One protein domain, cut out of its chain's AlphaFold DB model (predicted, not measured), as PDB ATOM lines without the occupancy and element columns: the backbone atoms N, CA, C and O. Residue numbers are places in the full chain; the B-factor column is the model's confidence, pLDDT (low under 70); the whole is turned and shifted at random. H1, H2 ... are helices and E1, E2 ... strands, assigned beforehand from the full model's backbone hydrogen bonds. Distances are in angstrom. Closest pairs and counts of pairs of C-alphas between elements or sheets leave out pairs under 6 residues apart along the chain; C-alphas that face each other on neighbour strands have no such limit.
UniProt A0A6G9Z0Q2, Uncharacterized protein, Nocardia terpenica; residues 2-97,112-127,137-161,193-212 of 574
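This is residues 2 to 97, 112 to 127, 137 to 161 and 193 to 212 of the 574 residues of an uncharacterized protein of Nocardia terpenica (UniProt A0A6G9Z0Q2). A small closed barrel of six strands, E1 to E6, has H4 packed along its outside over E6, the short H1 beside its strands, and long stretches with no named element reaching well away from it, where E7 lies apart. Round the ring run E1, E2, E3, E6, E5, E4 and back to E1, each neighbour pair antiparallel. The printed part has 157 residues, with E1 E2 E3 H1 E4 E5 E6 H2 E7 H3 H4 along the chain, mixed helices and strands; under half of the residues are in named elements. It is compact, with a radius of gyration of the C-alphas of 16.0 A, and spans 45 by 41 by 36 A.

E1, residues 8 to 14, and E2, residues 19 to 28, form a hairpin, with N 11 and O 22 2.8 A apart, within hydrogen-bond range. E3, residues 31 to 34, makes a hairpin with E2, N 27 to O 31 being 2.8 A, and these three strands form a meander, each the antiparallel neighbour of the one before. E2 bends by 55 degrees at residue 22. H1, residues 36 to 39, is on the barrel at the sheet's level, 2.3 A in height; its closest C-alphas to E6, residues 74 to 80, are those of Gly 36 and Ala 75, 3.9 A. E4, residues 46 to 49, E5, residues 57 to 66, and E6 form the second meander, with N 48 to O 57 and N 77 to O 63 both 2.8 A. E5 bends by 78 degrees at residue 63. The ring closes through E3 and E6, N 78 to O 32 at 2.8 A, and E4 and E1, N 12 to O 47 at 2.9 A. H2, residues 87 to 90, is on the barrel; its closest C-alphas to E2 are those of Val 89 and Leu 26, 7.8 A. E7, residues 144 to 147, pairs with no named strand. H3, residues 195 to 199, is on the barrel, and only just touches H4, residues 202 to 208, only at the corner, with 3 pairs of C-alphas within 8 A, the closest Leu 199 and Thr 205, 6.2 A. H4 lies outside the barrel at a height over the sheet of 9.6 A, along E6 at 26 degrees on the local plane. In H3 and H4 every O i to N i+4 pair is within hydrogen-bond range; H1 and H2 are too short for one.

E1 begins at C-alpha 8 (-17.041, -7.160, 11.044) and is 20.1 A long; E2 is 26.3 A, E5 21.8 A and E6 20.1 A. H4 is 9.9 A long and ends at C-alpha 208 (-13.187, -15.480, 26.184).

The C-alphas farthest apart are those of Ala 155 and Glu 211, 46.9 A. Residues 98 to 111, 128 to 136 and 162 to 192 are not printed, with C-alpha gaps of 16.2 A, 24.5 A and 16.5 A. Of the links printed whole, none is long. The pLDDT is under 70 at residue 2 and at residues 68 to 71, 117 to 124, 137 to 140 and 151 to 159.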
ATOM      1  N   GLY A   2     -28.343 -10.996  15.436       67.62
ATOM      2  CA  GLY A   2     -27.650 -11.672  14.333       67.62
ATOM      3  C   GLY A   2     -26.386 -10.933  13.882       67.62
ATOM      4  O   GLY A   2     -25.870 -10.072  14.597       67.62
ATOM      5  N   LEU A   3     -25.909 -11.270  12.684       81.44
ATOM      6  CA  LEU A   3     -24.759 -10.643  12.041       81.44
ATOM      7  C   LEU A   3     -24.964  -9.128  11.895       81.44
ATOM      8  O   LEU A   3     -25.975  -8.667  11.370       81.44
ATOM      9  N   SER A   4     -23.995  -8.349  12.372       87.06
ATOM     10  CA  SER A   4     -24.023  -6.889  12.329       87.06
ATOM     11  C   SER A   4     -22.773  -6.380  11.628       87.06
ATOM     12  O   SER A   4     -21.675  -6.532  12.161       87.06
ATOM     13  N   GLN A   5     -22.936  -5.691  10.496       87.19
ATOM     14  CA  GLN A   5     -21.808  -5.193   9.699       87.19
ATOM     15  C   GLN A   5     -20.816  -4.366  10.519       87.19
ATOM     16  O   GLN A   5     -19.626  -4.606  10.406       87.19
ATOM     17  N   GLN A   6     -21.277  -3.498  11.430       90.19
ATOM     18  CA  GLN A   6     -20.397  -2.677  12.285       90.19
ATOM     19  C   GLN A   6     -19.379  -3.483  13.123       90.19
ATOM     20  O   GLN A   6     -18.389  -2.925  13.578       90.19
ATOM     21  N   ARG A   7     -19.632  -4.779  13.358       93.88
ATOM     22  CA  ARG A   7     -18.778  -5.676  14.151       93.88
ATOM     23  C   ARG A   7     -17.816  -6.508  13.301       93.88
ATOM     24  O   ARG A   7     -16.956  -7.174  13.871       93.88
ATOM     25  N   VAL A   8     -17.965  -6.501  11.977       94.56
ATOM     26  CA  VAL A   8     -17.041  -7.160  11.044       94.56
ATOM     27  C   VAL A   8     -15.766  -6.335  11.005       94.56
ATOM     28  O   VAL A   8     -15.842  -5.118  10.887       94.56
ATOM     29  N   VAL A   9     -14.603  -6.959  11.125       94.50
ATOM     30  CA  VAL A   9     -13.327  -6.239  11.147       94.50
ATOM     31  C   VAL A   9     -12.356  -6.791  10.130       94.50
ATOM     32  O   VAL A   9     -12.418  -7.955   9.747       94.50
ATOM     33  N   GLU A  10     -11.456  -5.928   9.708       94.00
ATOM     34  CA  GLU A  10     -10.326  -6.268   8.868       94.00
ATOM     35  C   GLU A  10      -9.083  -6.396   9.747       94.00
ATOM     36  O   GLU A  10      -8.919  -5.649  10.719       94.00
ATOM     37  N   ILE A  11      -8.233  -7.366   9.435       93.75
ATOM     38  CA  ILE A  11      -7.098  -7.762  10.262       93.75
ATOM     39  C   ILE A  11      -5.825  -7.699   9.435       93.75
ATOM     40  O   ILE A  11      -5.744  -8.277   8.352       93.75
ATOM     41  N   PHE A  12      -4.816  -7.044  10.002       92.81
ATOM     42  CA  PHE A  12      -3.487  -6.918   9.428       92.81
ATOM     43  C   PHE A  12      -2.458  -7.481  10.404       92.81
ATOM     44  O   PHE A  12      -2.322  -7.001  11.534       92.81
ATOM     45  N   ALA A  13      -1.720  -8.491   9.957       92.12
ATOM     46  CA  ALA A  13      -0.623  -9.087  10.702       92.12
ATOM     47  C   ALA A  13       0.682  -8.915   9.923       92.12
ATOM     48  O   ALA A  13       0.781  -9.275   8.748       92.12
ATOM     49  N   GLU A  14       1.701  -8.358  10.573       89.50
ATOM     50  CA  GLU A  14       3.036  -8.238   9.994       89.50
ATOM     51  C   GLU A  14       3.861  -9.482  10.332       89.50
ATOM     52  O   GLU A  14       4.006  -9.845  11.503       89.50
ATOM     53  N   ARG A  15       4.406 -10.136   9.303       86.94
ATOM     54  CA  ARG A  15       5.335 -11.267   9.412       86.94
ATOM     55  C   ARG A  15       6.714 -10.849   8.895       86.94
ATOM     56  O   ARG A  15       6.809  -9.885   8.140       86.94
ATOM     57  N   PRO A  16       7.792 -11.599   9.202       82.69
ATOM     58  CA  PRO A  16       9.156 -11.224   8.809       82.69
ATOM     59  C   PRO A  16       9.371 -10.949   7.310       82.69
ATOM     60  O   PRO A  16      10.316 -10.251   6.949       82.69
ATOM     61  N   HIS A  17       8.543 -11.529   6.433       79.00
ATOM     62  CA  HIS A  17       8.732 -11.487   4.977       79.00
ATOM     63  C   HIS A  17       7.472 -11.109   4.184       79.00
ATOM     64  O   HIS A  17       7.546 -10.978   2.965       79.00
ATOM     65  N   GLU A  18       6.327 -10.938   4.846       82.75
ATOM     66  CA  GLU A  18       5.053 -10.618   4.200       82.75
ATOM     67  C   GLU A  18       4.099  -9.927   5.183       82.75
ATOM     68  O   GLU A  18       4.185 -10.121   6.395       82.75
ATOM     69  N   SER A  19       3.165  -9.136   4.661       81.25
ATOM     70  CA  SER A  19       1.998  -8.707   5.428       81.25
ATOM     71  C   SER A  19       0.844  -9.635   5.084       81.25
ATOM     72  O   SER A  19       0.573  -9.885   3.907       81.25
ATOM     73  N   GLN A  20       0.189 -10.162   6.111       85.56
ATOM     74  CA  GLN A  20      -1.000 -10.971   5.953       85.56
ATOM     75  C   GLN A  20      -2.245 -10.158   6.271       85.56
ATOM     76  O   GLN A  20      -2.281  -9.364   7.211       85.56
ATOM     77  N   HIS A  21      -3.267 -10.406   5.465       88.75
ATOM     78  CA  HIS A  21      -4.540  -9.727   5.513       88.75
ATOM     79  C   HIS A  21      -5.678 -10.743   5.658       88.75
ATOM     80  O   HIS A  21      -5.643 -11.817   5.047       88.75
ATOM     81  N   GLY A  22      -6.681 -10.411   6.466       91.38
ATOM     82  CA  GLY A  22      -7.848 -11.254   6.684       91.38
ATOM     83  C   GLY A  22      -9.017 -10.505   7.309       91.38
ATOM     84  O   GLY A  22      -8.980  -9.298   7.534       91.38
ATOM     85  N   SER A  23     -10.064 -11.253   7.612       94.88
ATOM     86  CA  SER A  23     -11.294 -10.773   8.230       94.88
ATOM     87  C   SER A  23     -11.393 -11.236   9.682       94.88
ATOM     88  O   SER A  23     -10.707 -12.157  10.117       94.88
ATOM     89  N   GLY A  24     -12.282 -10.629  10.451       95.75
ATOM     90  CA  GLY A  24     -12.614 -11.048  11.804       95.75
ATOM     91  C   GLY A  24     -13.977 -10.531  12.229       95.75
ATOM     92  O   GLY A  24     -14.652  -9.808  11.492       95.75
ATOM     93  N   TYR A  25     -14.387 -10.874  13.446       97.06
ATOM     94  CA  TYR A  25     -15.643 -10.389  14.007       97.06
ATOM     95  C   TYR A  25     -15.538 -10.096  15.502       97.06
ATOM     96  O   TYR A  25     -15.002 -10.905  16.258       97.06
ATOM     97  N   LEU A  26     -16.098  -8.965  15.938       96.19
ATOM     98  CA  LEU A  26     -16.204  -8.585  17.347       96.19
ATOM     99  C   LEU A  26     -17.257  -9.456  18.062       96.19
ATOM    100  O   LEU A  26     -18.468  -9.217  17.971       96.19
ATOM    101  N   VAL A  27     -16.783 -10.477  18.777       94.50
ATOM    102  CA  VAL A  27     -17.606 -11.501  19.444       94.50
ATOM    103  C   VAL A  27     -18.027 -11.127  20.866       94.50
ATOM    104  O   VAL A  27     -18.931 -11.754  21.414       94.50
ATOM    105  N   GLY A  28     -17.422 -10.097  21.454       91.62
ATOM    106  CA  GLY A  28     -17.746  -9.593  22.787       91.62
ATOM    107  C   GLY A  28     -16.938  -8.339  23.136       91.62
ATOM    108  O   GLY A  28     -16.295  -7.775  22.246       91.62
ATOM    109  N   PRO A  29     -16.945  -7.912  24.412       90.94
ATOM    110  CA  PRO A  29     -16.209  -6.742  24.898       90.94
ATOM    111  C   PRO A  29     -14.734  -6.766  24.476       90.94
ATOM    112  O   PRO A  29     -13.962  -7.583  24.976       90.94
ATOM    113  N   ALA A  30     -14.349  -5.899  23.532       93.94
ATOM    114  CA  ALA A  30     -12.982  -5.790  23.001       93.94
ATOM    115  C   ALA A  30     -12.353  -7.103  22.461       93.94
ATOM    116  O   ALA A  30     -11.128  -7.203  22.362       93.94
ATOM    117  N   LEU A  31     -13.166  -8.102  22.098       95.75
ATOM    118  CA  LEU A  31     -12.711  -9.430  21.671       95.75
ATOM    119  C   LEU A  31     -13.082  -9.722  20.218       95.75
ATOM    120  O   LEU A  31     -14.261  -9.724  19.862       95.75
ATOM    121  N   VAL A  32     -12.078 -10.022  19.394       97.44
ATOM    122  CA  VAL A  32     -12.219 -10.319  17.964       97.44
ATOM    123  C   VAL A  32     -11.830 -11.766  17.678       97.44
ATOM    124  O   VAL A  32     -10.723 -12.184  18.002       97.44
ATOM    125  N   LEU A  33     -12.726 -12.514  17.034       97.62
ATOM    126  CA  LEU A  33     -12.481 -13.869  16.540       97.62
ATOM    127  C   LEU A  33     -12.066 -13.826  15.061       97.62
ATOM    128  O   LEU A  33     -12.681 -13.104  14.275       97.62
ATOM    129  N   THR A  34     -11.045 -14.597  14.689       97.00
ATOM    130  CA  THR A  34     -10.536 -14.734  13.311       97.00
ATOM    131  C   THR A  34      -9.957 -16.136  13.069       97.00
ATOM    132  O   THR A  34      -9.997 -16.986  13.959       97.00
ATOM    133  N   ALA A  35      -9.449 -16.404  11.865       95.31
ATOM    134  CA  ALA A  35      -8.739 -17.634  11.533       95.31
ATOM    135  C   ALA A  35      -7.305 -17.574  12.082       95.31
ATOM    136  O   ALA A  35      -6.654 -16.529  12.056       95.31
ATOM    137  N   GLY A  36      -6.791 -18.691  12.589       93.62
ATOM    138  CA  GLY A  36      -5.499 -18.719  13.272       93.62
ATOM    139  C   GLY A  36      -4.339 -18.457  12.326       93.62
ATOM    140  O   GLY A  36      -3.432 -17.681  12.641       93.62
ATOM    141  N   HIS A  37      -4.405 -19.007  11.115       91.38
ATOM    142  CA  HIS A  37      -3.392 -18.765  10.096       91.38
ATOM    143  C   HIS A  37      -3.292 -17.295   9.670       91.38
ATOM    144  O   HIS A  37      -2.291 -16.970   9.042       91.38
ATOM    145  N   VAL A  38      -4.277 -16.427   9.967       91.81
ATOM    146  CA  VAL A  38      -4.249 -14.979   9.653       91.81
ATOM    147  C   VAL A  38      -3.300 -14.214  10.575       91.81
ATOM    148  O   VAL A  38      -2.717 -13.216  10.166       91.81
ATOM    149  N   VAL A  39      -3.132 -14.672  11.818       92.88
ATOM    150  CA  VAL A  39      -2.334 -13.972  12.844       92.88
ATOM    151  C   VAL A  39      -1.120 -14.764  13.322       92.88
ATOM    152  O   VAL A  39      -0.274 -14.236  14.044       92.88
ATOM    153  N   SER A  40      -1.006 -16.028  12.914       89.50
ATOM    154  CA  SER A  40       0.141 -16.875  13.233       89.50
ATOM    155  C   SER A  40       1.453 -16.246  12.758       89.50
ATOM    156  O   SER A  40       1.540 -15.755  11.630       89.50
ATOM    157  N   GLY A  41       2.483 -16.269  13.608       84.44
ATOM    158  CA  GLY A  41       3.814 -15.747  13.281       84.44
ATOM    159  C   GLY A  41       3.913 -14.219  13.197       84.44
ATOM    160  O   GLY A  41       4.900 -13.722  12.652       84.44
ATOM    161  N   ALA A  42       2.919 -13.479  13.703       86.00
ATOM    162  CA  ALA A  42       2.982 -12.023  13.781       86.00
ATOM    163  C   ALA A  42       4.158 -11.564  14.666       86.00
ATOM    164  O   ALA A  42       4.315 -12.032  15.795       86.00
ATOM    165  N   VAL A  43       4.980 -10.643  14.156       86.75
ATOM    166  CA  VAL A  43       6.149 -10.084  14.873       86.75
ATOM    167  C   VAL A  43       5.867  -8.746  15.559       86.75
ATOM    168  O   VAL A  43       6.686  -8.264  16.339       86.75
ATOM    169  N   ALA A  44       4.703  -8.163  15.286       86.88
ATOM    170  CA  ALA A  44       4.201  -6.919  15.856       86.88
ATOM    171  C   ALA A  44       2.747  -7.113  16.334       86.88
ATOM    172  O   ALA A  44       2.121  -8.118  15.976       86.88
ATOM    173  N   PRO A  45       2.187  -6.186  17.140       89.81
ATOM    174  CA  PRO A  45       0.769  -6.218  17.483       89.81
ATOM    175  C   PRO A  45      -0.102  -6.296  16.229       89.81
ATOM    176  O   PRO A  45       0.134  -5.584  15.254       89.81
ATOM    177  N   VAL A  46      -1.123  -7.149  16.270       94.31
ATOM    178  CA  VAL A  46      -2.068  -7.293  15.160       94.31
ATOM    179  C   VAL A  46      -2.913  -6.028  15.088       94.31
ATOM    180  O   VAL A  46      -3.424  -5.569  16.110       94.31
ATOM    181  N   LEU A  47      -3.065  -5.452  13.899       94.44
ATOM    182  CA  LEU A  47      -3.872  -4.252  13.706       94.44
ATOM    183  C   LEU A  47      -5.266  -4.639  13.223       94.44
ATOM    184  O   LEU A  47      -5.420  -5.461  12.321       94.44
ATOM    185  N   VAL A  48      -6.279  -4.029  13.825       94.25
ATOM    186  CA  VAL A  48      -7.689  -4.271  13.523       94.25
ATOM    187  C   VAL A  48      -8.323  -2.983  13.019       94.25
ATOM    188  O   VAL A  48      -8.119  -1.924  13.612       94.25
ATOM    189  N   ARG A  49      -9.112  -3.062  11.945       93.00
ATOM    190  CA  ARG A  49      -9.884  -1.941  11.393       93.00
ATOM    191  C   ARG A  49     -11.375  -2.262  11.415       93.00
ATOM    192  O   ARG A  49     -11.801  -3.287  10.893       93.00
ATOM    193  N   PHE A  50     -12.170  -1.374  12.011       90.81
ATOM    194  CA  PHE A  50     -13.633  -1.433  11.939       90.81
ATOM    195  C   PHE A  50     -14.147  -0.806  10.632       90.81
ATOM    196  O   PHE A  50     -13.488   0.081  10.077       90.81
ATOM    197  N   PRO A  51     -15.342  -1.190  10.154       85.00
ATOM    198  CA  PRO A  51     -15.903  -0.654   8.924       85.00
ATOM    199  C   PRO A  51     -16.160   0.842   9.079       85.00
ATOM    200  O   PRO A  51     -16.592   1.294  10.140       85.00
ATOM    201  N   HIS A  52     -15.941   1.605   8.009       80.94
ATOM    202  CA  HIS A  52     -16.119   3.064   7.990       80.94
ATOM    203  C   HIS A  52     -15.203   3.837   8.963       80.94
ATOM    204  O   HIS A  52     -15.429   5.023   9.198       80.94
ATOM    205  N   SER A  53     -14.161   3.197   9.508       83.75
ATOM    206  CA  SER A  53     -13.101   3.853  10.273       83.75
ATOM    207  C   SER A  53     -11.779   3.808   9.515       83.75
ATOM    208  O   SER A  53     -11.399   2.779   8.966       83.75
ATOM    209  N   GLU A  54     -11.038   4.913   9.547       83.94
ATOM    210  CA  GLU A  54      -9.654   4.963   9.057       83.94
ATOM    211  C   GLU A  54      -8.633   4.611  10.147       83.94
ATOM    212  O   GLU A  54      -7.463   4.373   9.858       83.94
ATOM    213  N   ARG A  55      -9.070   4.553  11.411       89.50
ATOM    214  CA  ARG A  55      -8.209   4.204  12.541       89.50
ATOM    215  C   ARG A  55      -7.899   2.708  12.541       89.50
ATOM    216  O   ARG A  55      -8.791   1.885  12.346       89.50
ATOM    217  N   LEU A  56      -6.639   2.388  12.829       90.44
ATOM    218  CA  LEU A  56      -6.168   1.044  13.150       90.44
ATOM    219  C   LEU A  56      -6.031   0.920  14.666       90.44
ATOM    220  O   LEU A  56      -5.434   1.783  15.312       90.44
ATOM    221  N   TRP A  57      -6.585  -0.149  15.226       93.56
ATOM    222  CA  TRP A  57      -6.502  -0.450  16.648       93.56
ATOM    223  C   TRP A  57      -5.544  -1.617  16.878       93.56
ATOM    224  O   TRP A  57      -5.725  -2.667  16.260       93.56
ATOM    225  N   PRO A  58      -4.542  -1.471  17.759       94.19
ATOM    226  CA  PRO A  58      -3.662  -2.573  18.103       94.19
ATOM    227  C   PRO A  58      -4.399  -3.609  18.958       94.19
ATOM    228  O   PRO A  58      -5.191  -3.278  19.847       94.19
ATOM    229  N   GLY A  59      -4.101  -4.875  18.699       94.50
ATOM    230  CA  GLY A  59      -4.617  -6.024  19.419       94.50
ATOM    231  C   GLY A  59      -3.516  -7.025  19.750       94.50
ATOM    232  O   GLY A  59      -2.525  -7.177  19.032       94.50
ATOM    233  N   SER A  60      -3.708  -7.721  20.865       94.50
ATOM    234  CA  SER A  60      -2.865  -8.834  21.299       94.50
ATOM    235  C   SER A  60      -3.573 -10.154  21.020       94.50
ATOM    236  O   SER A  60      -4.766 -10.294  21.291       94.50
ATOM    237  N   VAL A  61      -2.856 -11.128  20.466       95.88
ATOM    238  CA  VAL A  61      -3.386 -12.481  20.275       95.88
ATOM    239  C   VAL A  61      -3.393 -13.176  21.635       95.88
ATOM    240  O   VAL A  61      -2.336 -13.425  22.209       95.88
ATOM    241  N   VAL A  62      -4.582 -13.452  22.169       95.44
ATOM    242  CA  VAL A  62      -4.761 -14.068  23.497       95.44
ATOM    243  C   VAL A  62      -4.982 -15.577  23.425       95.44
ATOM    244  O   VAL A  62      -4.826 -16.270  24.425       95.44
ATOM    245  N   TRP A  63      -5.330 -16.088  22.244       95.75
ATOM    246  CA  TRP A  63      -5.430 -17.513  21.945       95.75
ATOM    247  C   TRP A  63      -5.263 -17.720  20.434       95.75
ATOM    248  O   TRP A  63      -5.745 -16.898  19.654       95.75
ATOM    249  N   CYS A  64      -4.575 -18.778  20.005       94.81
ATOM    250  CA  CYS A  64      -4.363 -19.068  18.587       94.81
ATOM    251  C   CYS A  64      -4.042 -20.544  18.369       94.81
ATOM    252  O   CYS A  64      -3.099 -21.066  18.953       94.81
ATOM    253  N   GLU A  65      -4.764 -21.158  17.440       93.56
ATOM    254  CA  GLU A  65      -4.439 -22.434  16.818       93.56
ATOM    255  C   GLU A  65      -4.304 -22.173  15.313       93.56
ATOM    256  O   GLU A  65      -5.300 -21.850  14.663       93.56
ATOM    257  N   PRO A  66      -3.086 -22.208  14.748       81.81
ATOM    258  CA  PRO A  66      -2.815 -21.686  13.409       81.81
ATOM    259  C   PRO A  66      -3.322 -22.578  12.266       81.81
ATOM    260  O   PRO A  66      -3.195 -22.196  11.104       81.81
ATOM    261  N   GLY A  67      -3.838 -23.770  12.576       80.62
ATOM    262  CA  GLY A  67      -4.047 -24.833  11.600       80.62
ATOM    263  C   GLY A  67      -2.747 -25.293  10.924       80.62
ATOM    264  O   GLY A  67      -1.648 -24.829  11.230       80.62
ATOM    265  N   GLY A  68      -2.876 -26.208   9.961       65.44
ATOM    266  CA  GLY A  68      -1.734 -26.705   9.183       65.44
ATOM    267  C   GLY A  68      -1.976 -28.075   8.558       65.44
ATOM    268  O   GLY A  68      -1.673 -28.286   7.384       65.44
ATOM    269  N   SER A  69      -2.621 -28.974   9.300       60.97
ATOM    270  CA  SER A  69      -2.933 -30.341   8.864       60.97
ATOM    271  C   SER A  69      -4.441 -30.590   8.715       60.97
ATOM    272  O   SER A  69      -5.301 -29.825   9.165       60.97
ATOM    273  N   ALA A  70      -4.813 -31.690   8.053       60.38
ATOM    274  CA  ALA A  70      -6.201 -32.144   8.037       60.38
ATOM    275  C   ALA A  70      -6.645 -32.517   9.465       60.38
ATOM    276  O   ALA A  70      -6.070 -33.412  10.072       60.38
ATOM    277  N   GLY A  71      -7.666 -31.834   9.988       66.31
ATOM    278  CA  GLY A  71      -8.214 -32.096  11.322       66.31
ATOM    279  C   GLY A  71      -7.678 -31.197  12.439       66.31
ATOM    280  O   GLY A  71      -8.205 -31.265  13.544       66.31
ATOM    281  N   GLU A  72      -6.713 -30.318  12.181       84.44
ATOM    282  CA  GLU A  72      -6.318 -29.283  13.150       84.44
ATOM    283  C   GLU A  72      -7.358 -28.155  13.217       84.44
ATOM    284  O   GLU A  72      -8.187 -28.011  12.316       84.44
ATOM    285  N   ILE A  73      -7.355 -27.416  14.327       90.00
ATOM    286  CA  ILE A  73      -8.186 -26.224  14.514       90.00
ATOM    287  C   ILE A  73      -7.460 -25.035  13.882       90.00
ATOM    288  O   ILE A  73      -6.252 -24.895  14.058       90.00
ATOM    289  N   ASP A  74      -8.193 -24.186  13.168       93.19
ATOM    290  CA  ASP A  74      -7.666 -22.956  12.573       93.19
ATOM    291  C   ASP A  74      -8.498 -21.742  13.007       93.19
ATOM    292  O   ASP A  74      -9.451 -21.332  12.340       93.19
ATOM    293  N   ALA A  75      -8.151 -21.180  14.163       95.88
ATOM    294  CA  ALA A  75      -8.823 -20.020  14.739       95.88
ATOM    295  C   ALA A  75      -7.897 -19.248  15.691       95.88
ATOM    296  O   ALA A  75      -6.972 -19.805  16.276       95.88
ATOM    297  N   ALA A  76      -8.172 -17.962  15.889       96.94
ATOM    298  CA  ALA A  76      -7.498 -17.132  16.878       96.94
ATOM    299  C   ALA A  76      -8.436 -16.092  17.493       96.94
ATOM    300  O   ALA A  76      -9.408 -15.653  16.876       96.94
ATOM    301  N   LEU A  77      -8.103 -15.683  18.714       97.06
ATOM    302  CA  LEU A  77      -8.793 -14.651  19.470       97.06
ATOM    303  C   LEU A  77      -7.834 -13.490  19.743       97.06
ATOM    304  O   LEU A  77      -6.736 -13.679  20.273       97.06
ATOM    305  N   ILE A  78      -8.269 -12.284  19.398       97.19
ATOM    306  CA  ILE A  78      -7.523 -11.040  19.571       97.19
ATOM    307  C   ILE A  78      -8.241 -10.186  20.613       97.19
ATOM    308  O   ILE A  78      -9.449  -9.961  20.516       97.19
ATOM    309  N   ARG A  79      -7.493  -9.672  21.589       95.56
ATOM    310  CA  ARG A  79      -7.962  -8.677  22.552       95.56
ATOM    311  C   ARG A  79      -7.435  -7.304  22.168       95.56
ATOM    312  O   ARG A  79      -6.220  -7.105  22.095       95.56
ATOM    313  N   LEU A  80      -8.352  -6.376  21.924       95.00
ATOM    314  CA  LEU A  80      -8.034  -4.986  21.614       95.00
ATOM    315  C   LEU A  80      -7.629  -4.219  22.883       95.00
ATOM    316  O   LEU A  80      -8.090  -4.535  23.978       95.00
ATOM    317  N   VAL A  81      -6.780  -3.200  22.732       87.88
ATOM    318  CA  VAL A  81      -6.326  -2.350  23.850       87.88
ATOM    319  C   VAL A  81      -7.446  -1.403  24.297       87.88
ATOM    320  O   VAL A  81      -7.895  -0.573  23.514       87.88
ATOM    321  N   GLU A  82      -7.887  -1.509  25.555       77.62
ATOM    322  CA  GLU A  82      -9.137  -0.897  26.040       77.62
ATOM    323  C   GLU A  82      -9.148   0.638  26.075       77.62
ATOM    324  O   GLU A  82     -10.182   1.233  25.766       77.62
ATOM    325  N   ASP A  83      -8.026   1.287  26.404       72.88
ATOM    326  CA  ASP A  83      -7.978   2.729  26.703       72.88
ATOM    327  C   ASP A  83      -8.454   3.625  25.547       72.88
ATOM    328  O   ASP A  83      -8.997   4.708  25.774       72.88
ATOM    329  N   GLU A  84      -8.381   3.140  24.307       80.56
ATOM    330  CA  GLU A  84      -8.694   3.910  23.099       80.56
ATOM    331  C   GLU A  84      -9.920   3.409  22.316       80.56
ATOM    332  O   GLU A  84     -10.209   3.892  21.214       80.56
ATOM    333  N   LEU A  85     -10.663   2.438  22.859       87.38
ATOM    334  CA  LEU A  85     -11.797   1.848  22.148       87.38
ATOM    335  C   LEU A  85     -13.062   2.707  22.243       87.38
ATOM    336  O   LEU A  85     -13.319   3.302  23.291       87.38
ATOM    337  N   PRO A  86     -13.905   2.733  21.199       88.25
ATOM    338  CA  PRO A  86     -15.260   3.267  21.305       88.25
ATOM    339  C   PRO A  86     -16.095   2.513  22.354       88.25
ATOM    340  O   PRO A  86     -15.948   1.300  22.509       88.25
ATOM    341  N   GLU A  87     -17.029   3.198  23.024       85.50
ATOM    342  CA  GLU A  87     -17.902   2.584  24.041       85.50
ATOM    343  C   GLU A  87     -18.668   1.366  23.509       85.50
ATOM    344  O   GLU A  87     -18.736   0.342  24.181       85.50
ATOM    345  N   TRP A  88     -19.178   1.427  22.275       86.69
ATOM    346  CA  TRP A  88     -19.913   0.313  21.670       86.69
ATOM    347  C   TRP A  88     -19.047  -0.939  21.442       86.69
ATOM    348  O   TRP A  88     -19.594  -2.035  21.362       86.69
ATOM    349  N   VAL A  89     -17.717  -0.791  21.362       90.25
ATOM    350  CA  VAL A  89     -16.758  -1.907  21.279       90.25
ATOM    351  C   VAL A  89     -16.430  -2.442  22.673       90.25
ATOM    352  O   VAL A  89     -16.405  -3.656  22.875       90.25
ATOM    353  N   ARG A  90     -16.203  -1.542  23.642       87.69
ATOM    354  CA  ARG A  90     -15.917  -1.910  25.043       87.69
ATOM    355  C   ARG A  90     -17.086  -2.644  25.689       87.69
ATOM    356  O   ARG A  90     -16.878  -3.581  26.440       87.69
ATOM    357  N   TRP A  91     -18.308  -2.240  25.366       83.31
ATOM    358  CA  TRP A  91     -19.537  -2.778  25.952       83.31
ATOM    359  C   TRP A  91     -20.335  -3.626  24.959       83.31
ATOM    360  O   TRP A  91     -21.536  -3.823  25.136       83.31
ATOM    361  N   ALA A  92     -19.684  -4.120  23.900       86.25
ATOM    362  CA  ALA A  92     -20.324  -4.969  22.908       86.25
ATOM    363  C   ALA A  92     -20.901  -6.227  23.570       86.25
ATOM    364  O   ALA A  92     -20.172  -7.007  24.180       86.25
ATOM    365  N   GLU A  93     -22.205  -6.456  23.412       83.31
ATOM    366  CA  GLU A  93     -22.833  -7.678  23.918       83.31
ATOM    367  C   GLU A  93     -22.187  -8.930  23.306       83.31
ATOM    368  O   GLU A  93     -21.971  -8.946  22.084       83.31
ATOM    369  N   PRO A  94     -21.914  -9.977  24.104       88.19
ATOM    370  CA  PRO A  94     -21.427 -11.249  23.594       88.19
ATOM    371  C   PRO A  94     -22.345 -11.842  22.520       88.19
ATOM    372  O   PRO A  94     -23.574 -11.781  22.614       88.19
ATOM    373  N   VAL A  95     -21.748 -12.433  21.488       90.12
ATOM    374  CA  VAL A  95     -22.498 -13.154  20.454       90.12
ATOM    375  C   VAL A  95     -23.023 -14.486  20.980       90.12
ATOM    376  O   VAL A  95     -22.503 -15.059  21.936       90.12
ATOM    377  N   ARG A  96     -24.047 -15.011  20.308       88.88
ATOM    378  CA  ARG A  96     -24.533 -16.370  20.542       88.88
ATOM    379  C   ARG A  96     -23.877 -17.324  19.562       88.88
ATOM    380  O   ARG A  96     -23.795 -17.028  18.370       88.88
ATOM    381  N   PHE A  97     -23.475 -18.479  20.065       92.00
ATOM    382  CA  PHE A  97     -22.854 -19.524  19.268       92.00
ATOM    383  C   PHE A  97     -23.869 -20.592  18.877       92.00
ATOM    384  O   PHE A  97     -24.813 -20.872  19.620       92.00
ATOM    385  N   HIS A 112     -19.752 -12.333   6.356       89.88
ATOM    386  CA  HIS A 112     -19.299 -10.994   5.962       89.88
ATOM    387  C   HIS A 112     -17.804 -10.870   6.235       89.88
ATOM    388  O   HIS A 112     -17.347 -11.210   7.328       89.88
ATOM    389  N   GLY A 113     -17.056 -10.377   5.253       87.25
ATOM    390  CA  GLY A 113     -15.610 -10.202   5.354       87.25
ATOM    391  C   GLY A 113     -15.077  -9.227   4.312       87.25
ATOM    392  O   GLY A 113     -15.846  -8.595   3.596       87.25
ATOM    393  N   PHE A 114     -13.758  -9.113   4.246       85.00
ATOM    394  CA  PHE A 114     -13.025  -8.176   3.401       85.00
ATOM    395  C   PHE A 114     -12.180  -8.943   2.378       85.00
ATOM    396  O   PHE A 114     -10.997  -9.203   2.623       85.00
ATOM    397  N   PRO A 115     -12.757  -9.370   1.241       80.50
ATOM    398  CA  PRO A 115     -11.959  -9.974   0.196       80.50
ATOM    399  C   PRO A 115     -11.046  -8.932  -0.463       80.50
ATOM    400  O   PRO A 115     -11.413  -7.774  -0.654       80.50
ATOM    401  N   GLU A 116      -9.849  -9.357  -0.850       73.88
ATOM    402  CA  GLU A 116      -8.941  -8.575  -1.678       73.88
ATOM    403  C   GLU A 116      -9.521  -8.466  -3.093       73.88
ATOM    404  O   GLU A 116      -9.673  -9.471  -3.792       73.88
ATOM    405  N   ILE A 117      -9.797  -7.242  -3.542       60.38
ATOM    406  CA  ILE A 117     -10.220  -6.960  -4.916       60.38
ATOM    407  C   ILE A 117      -8.984  -6.523  -5.721       60.38
ATOM    408  O   ILE A 117      -8.437  -5.446  -5.466       60.38
ATOM    409  N   PRO A 118      -8.508  -7.315  -6.705       52.53
ATOM    410  CA  PRO A 118      -7.349  -6.938  -7.513       52.53
ATOM    411  C   PRO A 118      -7.577  -5.610  -8.251       52.53
ATOM    412  O   PRO A 118      -8.528  -5.478  -9.019       52.53
ATOM    413  N   GLY A 119      -6.684  -4.635  -8.049       47.41
ATOM    414  CA  GLY A 119      -6.737  -3.316  -8.698       47.41
ATOM    415  C   GLY A 119      -7.473  -2.223  -7.913       47.41
ATOM    416  O   GLY A 119      -7.467  -1.074  -8.351       47.41
ATOM    417  N   PHE A 120      -8.051  -2.543  -6.752       42.62
ATOM    418  CA  PHE A 120      -8.596  -1.570  -5.802       42.62
ATOM    419  C   PHE A 120      -7.663  -1.498  -4.583       42.62
ATOM    420  O   PHE A 120      -7.575  -2.442  -3.806       42.62
ATOM    421  N   HIS A 121      -6.908  -0.403  -4.441       47.22
ATOM    422  CA  HIS A 121      -5.863  -0.273  -3.410       47.22
ATOM    423  C   HIS A 121      -6.218   0.675  -2.259       47.22
ATOM    424  O   HIS A 121      -5.432   0.807  -1.324       47.22
ATOM    425  N   GLU A 122      -7.376   1.339  -2.304       50.34
ATOM    426  CA  GLU A 122      -7.660   2.431  -1.365       50.34
ATOM    427  C   GLU A 122      -8.621   2.040  -0.232       50.34
ATOM    428  O   GLU A 122      -8.420   2.500   0.893       50.34
ATOM    429  N   ARG A 123      -9.612   1.157  -0.459       56.38
ATOM    430  CA  ARG A 123     -10.527   0.658   0.591       56.38
ATOM    431  C   ARG A 123     -11.064  -0.743   0.279       56.38
ATOM    432  O   ARG A 123     -11.656  -0.943  -0.776       56.38
ATOM    433  N   SER A 124     -10.890  -1.679   1.213       64.62
ATOM    434  CA  SER A 124     -11.583  -2.972   1.208       64.62
ATOM    435  C   SER A 124     -13.042  -2.745   1.613       64.62
ATOM    436  O   SER A 124     -13.307  -2.142   2.658       64.62
ATOM    437  N   GLU A 125     -13.988  -3.195   0.795       74.56
ATOM    438  CA  GLU A 125     -15.413  -3.170   1.134       74.56
ATOM    439  C   GLU A 125     -15.830  -4.487   1.796       74.56
ATOM    440  O   GLU A 125     -15.211  -5.533   1.587       74.56
ATOM    441  N   VAL A 126     -16.867  -4.428   2.635       80.94
ATOM    442  CA  VAL A 126     -17.438  -5.632   3.246       80.94
ATOM    443  C   VAL A 126     -18.249  -6.365   2.187       80.94
ATOM    444  O   VAL A 126     -19.279  -5.859   1.742       80.94
ATOM    445  N   GLU A 127     -17.832  -7.577   1.841       82.94
ATOM    446  CA  GLU A 127     -18.587  -8.457   0.955       82.94
ATOM    447  C   GLU A 127     -19.490  -9.398   1.742       82.94
ATOM    448  O   GLU A 127     -19.126  -9.921   2.802       82.94
ATOM    449  N   ALA A 137     -21.735 -32.381   6.975       63.03
ATOM    450  CA  ALA A 137     -20.563 -32.312   6.085       63.03
ATOM    451  C   ALA A 137     -19.212 -32.423   6.831       63.03
ATOM    452  O   ALA A 137     -18.233 -32.907   6.267       63.03
ATOM    453  N   GLY A 138     -19.180 -32.033   8.112       58.94
ATOM    454  CA  GLY A 138     -18.027 -32.160   9.010       58.94
ATOM    455  C   GLY A 138     -17.664 -33.587   9.439       58.94
ATOM    456  O   GLY A 138     -16.580 -33.811   9.965       58.94
ATOM    457  N   THR A 139     -18.558 -34.561   9.235       61.91
ATOM    458  CA  THR A 139     -18.345 -35.961   9.655       61.91
ATOM    459  C   THR A 139     -17.442 -36.747   8.704       61.91
ATOM    460  O   THR A 139     -16.790 -37.699   9.120       61.91
ATOM    461  N   THR A 140     -17.392 -36.348   7.430       58.38
ATOM    462  CA  THR A 140     -16.626 -37.021   6.364       58.38
ATOM    463  C   THR A 140     -15.616 -36.098   5.676       58.38
ATOM    464  O   THR A 140     -14.828 -36.550   4.847       58.38
ATOM    465  N   GLY A 141     -15.605 -34.807   6.019       71.06
ATOM    466  CA  GLY A 141     -14.727 -33.796   5.440       71.06
ATOM    467  C   GLY A 141     -14.743 -32.495   6.242       71.06
ATOM    468  O   GLY A 141     -15.262 -32.444   7.352       71.06
ATOM    469  N   ARG A 142     -14.164 -31.423   5.689       78.81
ATOM    470  CA  ARG A 142     -14.230 -30.100   6.327       78.81
ATOM    471  C   ARG A 142     -15.627 -29.479   6.129       78.81
ATOM    472  O   ARG A 142     -16.137 -29.492   5.001       78.81
ATOM    473  N   PRO A 143     -16.238 -28.912   7.182       88.44
ATOM    474  CA  PRO A 143     -17.456 -28.114   7.077       88.44
ATOM    475  C   PRO A 143     -17.296 -26.991   6.059       88.44
ATOM    476  O   PRO A 143     -16.233 -26.373   5.954       88.44
ATOM    477  N   HIS A 144     -18.343 -26.755   5.273       90.44
ATOM    478  CA  HIS A 144     -18.309 -25.759   4.215       90.44
ATOM    479  C   HIS A 144     -19.671 -25.113   3.980       90.44
ATOM    480  O   HIS A 144     -20.718 -25.708   4.232       90.44
ATOM    481  N   ILE A 145     -19.621 -23.903   3.438       91.56
ATOM    482  CA  ILE A 145     -20.752 -23.186   2.865       91.56
ATOM    483  C   ILE A 145     -20.778 -23.506   1.371       91.56
ATOM    484  O   ILE A 145     -19.782 -23.303   0.674       91.56
ATOM    485  N   ALA A 146     -21.905 -24.002   0.868       90.69
ATOM    486  CA  ALA A 146     -22.204 -24.033  -0.556       90.69
ATOM    487  C   ALA A 146     -22.705 -22.642  -0.975       90.69
ATOM    488  O   ALA A 146     -23.821 -22.254  -0.621       90.69
ATOM    489  N   VAL A 147     -21.858 -21.880  -1.667       88.12
ATOM    490  CA  VAL A 147     -22.109 -20.473  -2.017       88.12
ATOM    491  C   VAL A 147     -23.156 -20.395  -3.128       88.12
ATOM    492  O   VAL A 147     -23.023 -21.060  -4.154       88.12
ATOM    493  N   ALA A 148     -24.199 -19.582  -2.935       85.31
ATOM    494  CA  ALA A 148     -25.336 -19.524  -3.856       85.31
ATOM    495  C   ALA A 148     -25.004 -18.839  -5.195       85.31
ATOM    496  O   ALA A 148     -25.579 -19.173  -6.229       85.31
ATOM    497  N   SER A 149     -24.097 -17.862  -5.193       78.69
ATOM    498  CA  SER A 149     -23.708 -17.098  -6.386       78.69
ATOM    499  C   SER A 149     -22.216 -16.757  -6.339       78.69
ATOM    500  O   SER A 149     -21.855 -15.651  -5.943       78.69
ATOM    501  N   PRO A 150     -21.328 -17.710  -6.677       71.00
ATOM    502  CA  PRO A 150     -19.894 -17.452  -6.683       71.00
ATOM    503  C   PRO A 150     -19.520 -16.448  -7.795       71.00
ATOM    504  O   PRO A 150     -20.123 -16.491  -8.872       71.00
ATOM    505  N   PRO A 151     -18.525 -15.566  -7.580       66.19
ATOM    506  CA  PRO A 151     -18.084 -14.613  -8.594       66.19
ATOM    507  C   PRO A 151     -17.594 -15.304  -9.872       66.19
ATOM    508  O   PRO A 151     -17.024 -16.398  -9.839       66.19
ATOM    509  N   ALA A 152     -17.798 -14.654 -11.021       58.53
ATOM    510  CA  ALA A 152     -17.348 -15.176 -12.305       58.53
ATOM    511  C   ALA A 152     -15.808 -15.270 -12.348       58.53
ATOM    512  O   ALA A 152     -15.090 -14.328 -12.030       58.53
ATOM    513  N   ARG A 153     -15.314 -16.445 -12.743       53.78
ATOM    514  CA  ARG A 153     -13.908 -16.880 -12.727       53.78
ATOM    515  C   ARG A 153     -12.926 -15.835 -13.299       53.78
ATOM    516  O   ARG A 153     -12.954 -15.570 -14.496       53.78
ATOM    517  N   ALA A 154     -11.963 -15.373 -12.496       47.09
ATOM    518  CA  ALA A 154     -10.674 -14.870 -12.987       47.09
ATOM    519  C   ALA A 154      -9.632 -15.983 -12.788       47.09
ATOM    520  O   ALA A 154      -9.409 -16.450 -11.676       47.09
ATOM    521  N   ALA A 155      -9.048 -16.481 -13.876       45.41
ATOM    522  CA  ALA A 155      -8.420 -17.803 -13.971       45.41
ATOM    523  C   ALA A 155      -7.109 -18.041 -13.175       45.41
ATOM    524  O   ALA A 155      -6.388 -18.979 -13.506       45.41
ATOM    525  N   ALA A 156      -6.781 -17.262 -12.138       46.44
ATOM    526  CA  ALA A 156      -5.534 -17.450 -11.383       46.44
ATOM    527  C   ALA A 156      -5.521 -16.940  -9.925       46.44
ATOM    528  O   ALA A 156      -4.474 -17.013  -9.288       46.44
ATOM    529  N   VAL A 157      -6.631 -16.437  -9.372       53.06
ATOM    530  CA  VAL A 157      -6.664 -15.868  -8.008       53.06
ATOM    531  C   VAL A 157      -7.745 -16.569  -7.185       53.06
ATOM    532  O   VAL A 157      -8.831 -16.833  -7.700       53.06
ATOM    533  N   THR A 158      -7.456 -16.897  -5.920       59.28
ATOM    534  CA  THR A 158      -8.480 -17.312  -4.947       59.28
ATOM    535  C   THR A 158      -9.486 -16.176  -4.823       59.28
ATOM    536  O   THR A 158      -9.154 -15.121  -4.285       59.28
ATOM    537  N   VAL A 159     -10.684 -16.375  -5.365       62.72
ATOM    538  CA  VAL A 159     -11.730 -15.348  -5.508       62.72
ATOM    539  C   VAL A 159     -12.105 -14.725  -4.156       62.72
ATOM    540  O   VAL A 159     -12.525 -13.577  -4.098       62.72
ATOM    541  N   TRP A 160     -11.882 -15.467  -3.071       71.94
ATOM    542  CA  TRP A 160     -12.173 -15.065  -1.699       71.94
ATOM    543  C   TRP A 160     -10.924 -14.780  -0.851       71.94
ATOM    544  O   TRP A 160     -10.982 -14.884   0.375       71.94
ATOM    545  N   ARG A 161      -9.774 -14.454  -1.458       77.94
ATOM    546  CA  ARG A 161      -8.581 -14.047  -0.688       77.94
ATOM    547  C   ARG A 161      -8.959 -12.906   0.261       77.94
ATOM    548  O   ARG A 161      -9.621 -11.993  -0.192       77.94
ATOM    549  N   GLU A 193     -13.987 -23.284  10.130       93.12
ATOM    550  CA  GLU A 193     -13.768 -23.943  11.412       93.12
ATOM    551  C   GLU A 193     -15.039 -23.804  12.265       93.12
ATOM    552  O   GLU A 193     -15.432 -22.673  12.577       93.12
ATOM    553  N   PRO A 194     -15.723 -24.905  12.627       92.88
ATOM    554  CA  PRO A 194     -16.906 -24.844  13.477       92.88
ATOM    555  C   PRO A 194     -16.580 -24.306  14.857       92.88
ATOM    556  O   PRO A 194     -15.674 -24.791  15.536       92.88
ATOM    557  N   VAL A 195     -17.407 -23.384  15.337       92.62
ATOM    558  CA  VAL A 195     -17.199 -22.816  16.667       92.62
ATOM    559  C   VAL A 195     -17.378 -23.850  17.777       92.62
ATOM    560  O   VAL A 195     -16.766 -23.719  18.827       92.62
ATOM    561  N   GLU A 196     -18.146 -24.922  17.554       89.88
ATOM    562  CA  GLU A 196     -18.305 -25.991  18.548       89.88
ATOM    563  C   GLU A 196     -16.980 -26.691  18.890       89.88
ATOM    564  O   GLU A 196     -16.781 -27.087  20.037       89.88
ATOM    565  N   ARG A 197     -16.041 -26.782  17.933       90.50
ATOM    566  CA  ARG A 197     -14.698 -27.330  18.180       90.50
ATOM    567  C   ARG A 197     -13.866 -26.387  19.045       90.50
ATOM    568  O   ARG A 197     -13.083 -26.861  19.863       90.50
ATOM    569  N   LEU A 198     -14.080 -25.077  18.901       92.38
ATOM    570  CA  LEU A 198     -13.461 -24.050  19.740       92.38
ATOM    571  C   LEU A 198     -14.067 -24.056  21.147       92.38
ATOM    572  O   LEU A 198     -13.350 -24.024  22.133       92.38
ATOM    573  N   LEU A 199     -15.389 -24.169  21.275       90.75
ATOM    574  CA  LEU A 199     -16.067 -24.189  22.577       90.75
ATOM    575  C   LEU A 199     -15.749 -25.439  23.408       90.75
ATOM    576  O   LEU A 199     -15.832 -25.397  24.630       90.75
ATOM    577  N   ALA A 200     -15.347 -26.539  22.767       89.12
ATOM    578  CA  ALA A 200     -14.863 -27.735  23.456       89.12
ATOM    579  C   ALA A 200     -13.472 -27.553  24.104       89.12
ATOM    580  O   ALA A 200     -13.017 -28.422  24.852       89.12
ATOM    581  N   ARG A 201     -12.772 -26.449  23.812       90.19
ATOM    582  CA  ARG A 201     -11.425 -26.138  24.295       90.19
ATOM    583  C   ARG A 201     -11.486 -25.226  25.524       90.19
ATOM    584  O   ARG A 201     -11.866 -24.061  25.429       90.19
ATOM    585  N   GLY A 202     -11.067 -25.744  26.681       89.44
ATOM    586  CA  GLY A 202     -11.094 -24.998  27.948       89.44
ATOM    587  C   GLY A 202     -10.211 -23.740  27.959       89.44
ATOM    588  O   GLY A 202     -10.552 -22.742  28.590       89.44
ATOM    589  N   ASP A 203      -9.098 -23.761  27.226       92.31
ATOM    590  CA  ASP A 203      -8.203 -22.619  27.011       92.31
ATOM    591  C   ASP A 203      -8.839 -21.530  26.133       92.31
ATOM    592  O   ASP A 203      -8.700 -20.346  26.444       92.31
ATOM    593  N   PHE A 204      -9.605 -21.907  25.103       93.31
ATOM    594  CA  PHE A 204     -10.387 -20.955  24.305       93.31
ATOM    595  C   PHE A 204     -11.481 -20.280  25.146       93.31
ATOM    596  O   PHE A 204     -11.576 -19.051  25.174       93.31
ATOM    597  N   THR A 205     -12.283 -21.057  25.885       91.56
ATOM    598  CA  THR A 205     -13.332 -20.497  26.759       91.56
ATOM    599  C   THR A 205     -12.745 -19.648  27.891       91.56
ATOM    600  O   THR A 205     -13.311 -18.617  28.253       91.56
ATOM    601  N   GLY A 206     -11.567 -20.022  28.404       91.19
ATOM    602  CA  GLY A 206     -10.805 -19.213  29.354       91.19
ATOM    603  C   GLY A 206     -10.418 -17.848  28.775       91.19
ATOM    604  O   GLY A 206     -10.661 -16.822  29.409       91.19
ATOM    605  N   ALA A 207      -9.905 -17.812  27.541       91.88
ATOM    606  CA  ALA A 207      -9.528 -16.569  26.862       91.88
ATOM    607  C   ALA A 207     -10.726 -15.640  26.562       91.88
ATOM    608  O   ALA A 207     -10.568 -14.413  26.553       91.88
ATOM    609  N   MET A 208     -11.923 -16.211  26.371       90.12
ATOM    610  CA  MET A 208     -13.187 -15.480  26.184       90.12
ATOM    611  C   MET A 208     -13.724 -14.810  27.462       90.12
ATOM    612  O   MET A 208     -14.582 -13.935  27.357       90.12
ATOM    613  N   GLY A 209     -13.227 -15.177  28.650       83.06
ATOM    614  CA  GLY A 209     -13.669 -14.605  29.929       83.06
ATOM    615  C   GLY A 209     -13.998 -15.622  31.026       83.06
ATOM    616  O   GLY A 209     -14.403 -15.211  32.107       83.06
ATOM    617  N   GLY A 210     -13.824 -16.926  30.781       71.00
ATOM    618  CA  GLY A 210     -13.898 -17.977  31.808       71.00
ATOM    619  C   GLY A 210     -15.301 -18.475  32.173       71.00
ATOM    620  O   GLY A 210     -15.416 -19.557  32.747       71.00
ATOM    621  N   GLU A 211     -16.359 -17.753  31.806       74.31
ATOM    622  CA  GLU A 211     -17.737 -18.235  31.948       74.31
ATOM    623  C   GLU A 211     -18.045 -19.358  30.937       74.31
ATOM    624  O   GLU A 211     -17.585 -19.290  29.791       74.31
ATOM    625  N   PRO A 212     -18.831 -20.389  31.305       71.56
ATOM    626  CA  PRO A 212     -19.254 -21.425  30.372       71.56
ATOM    627  C   PRO A 212     -20.025 -20.839  29.185       71.56
ATOM    628  O   PRO A 212     -21.071 -20.207  29.338       71.56
TER     629      PRO A 212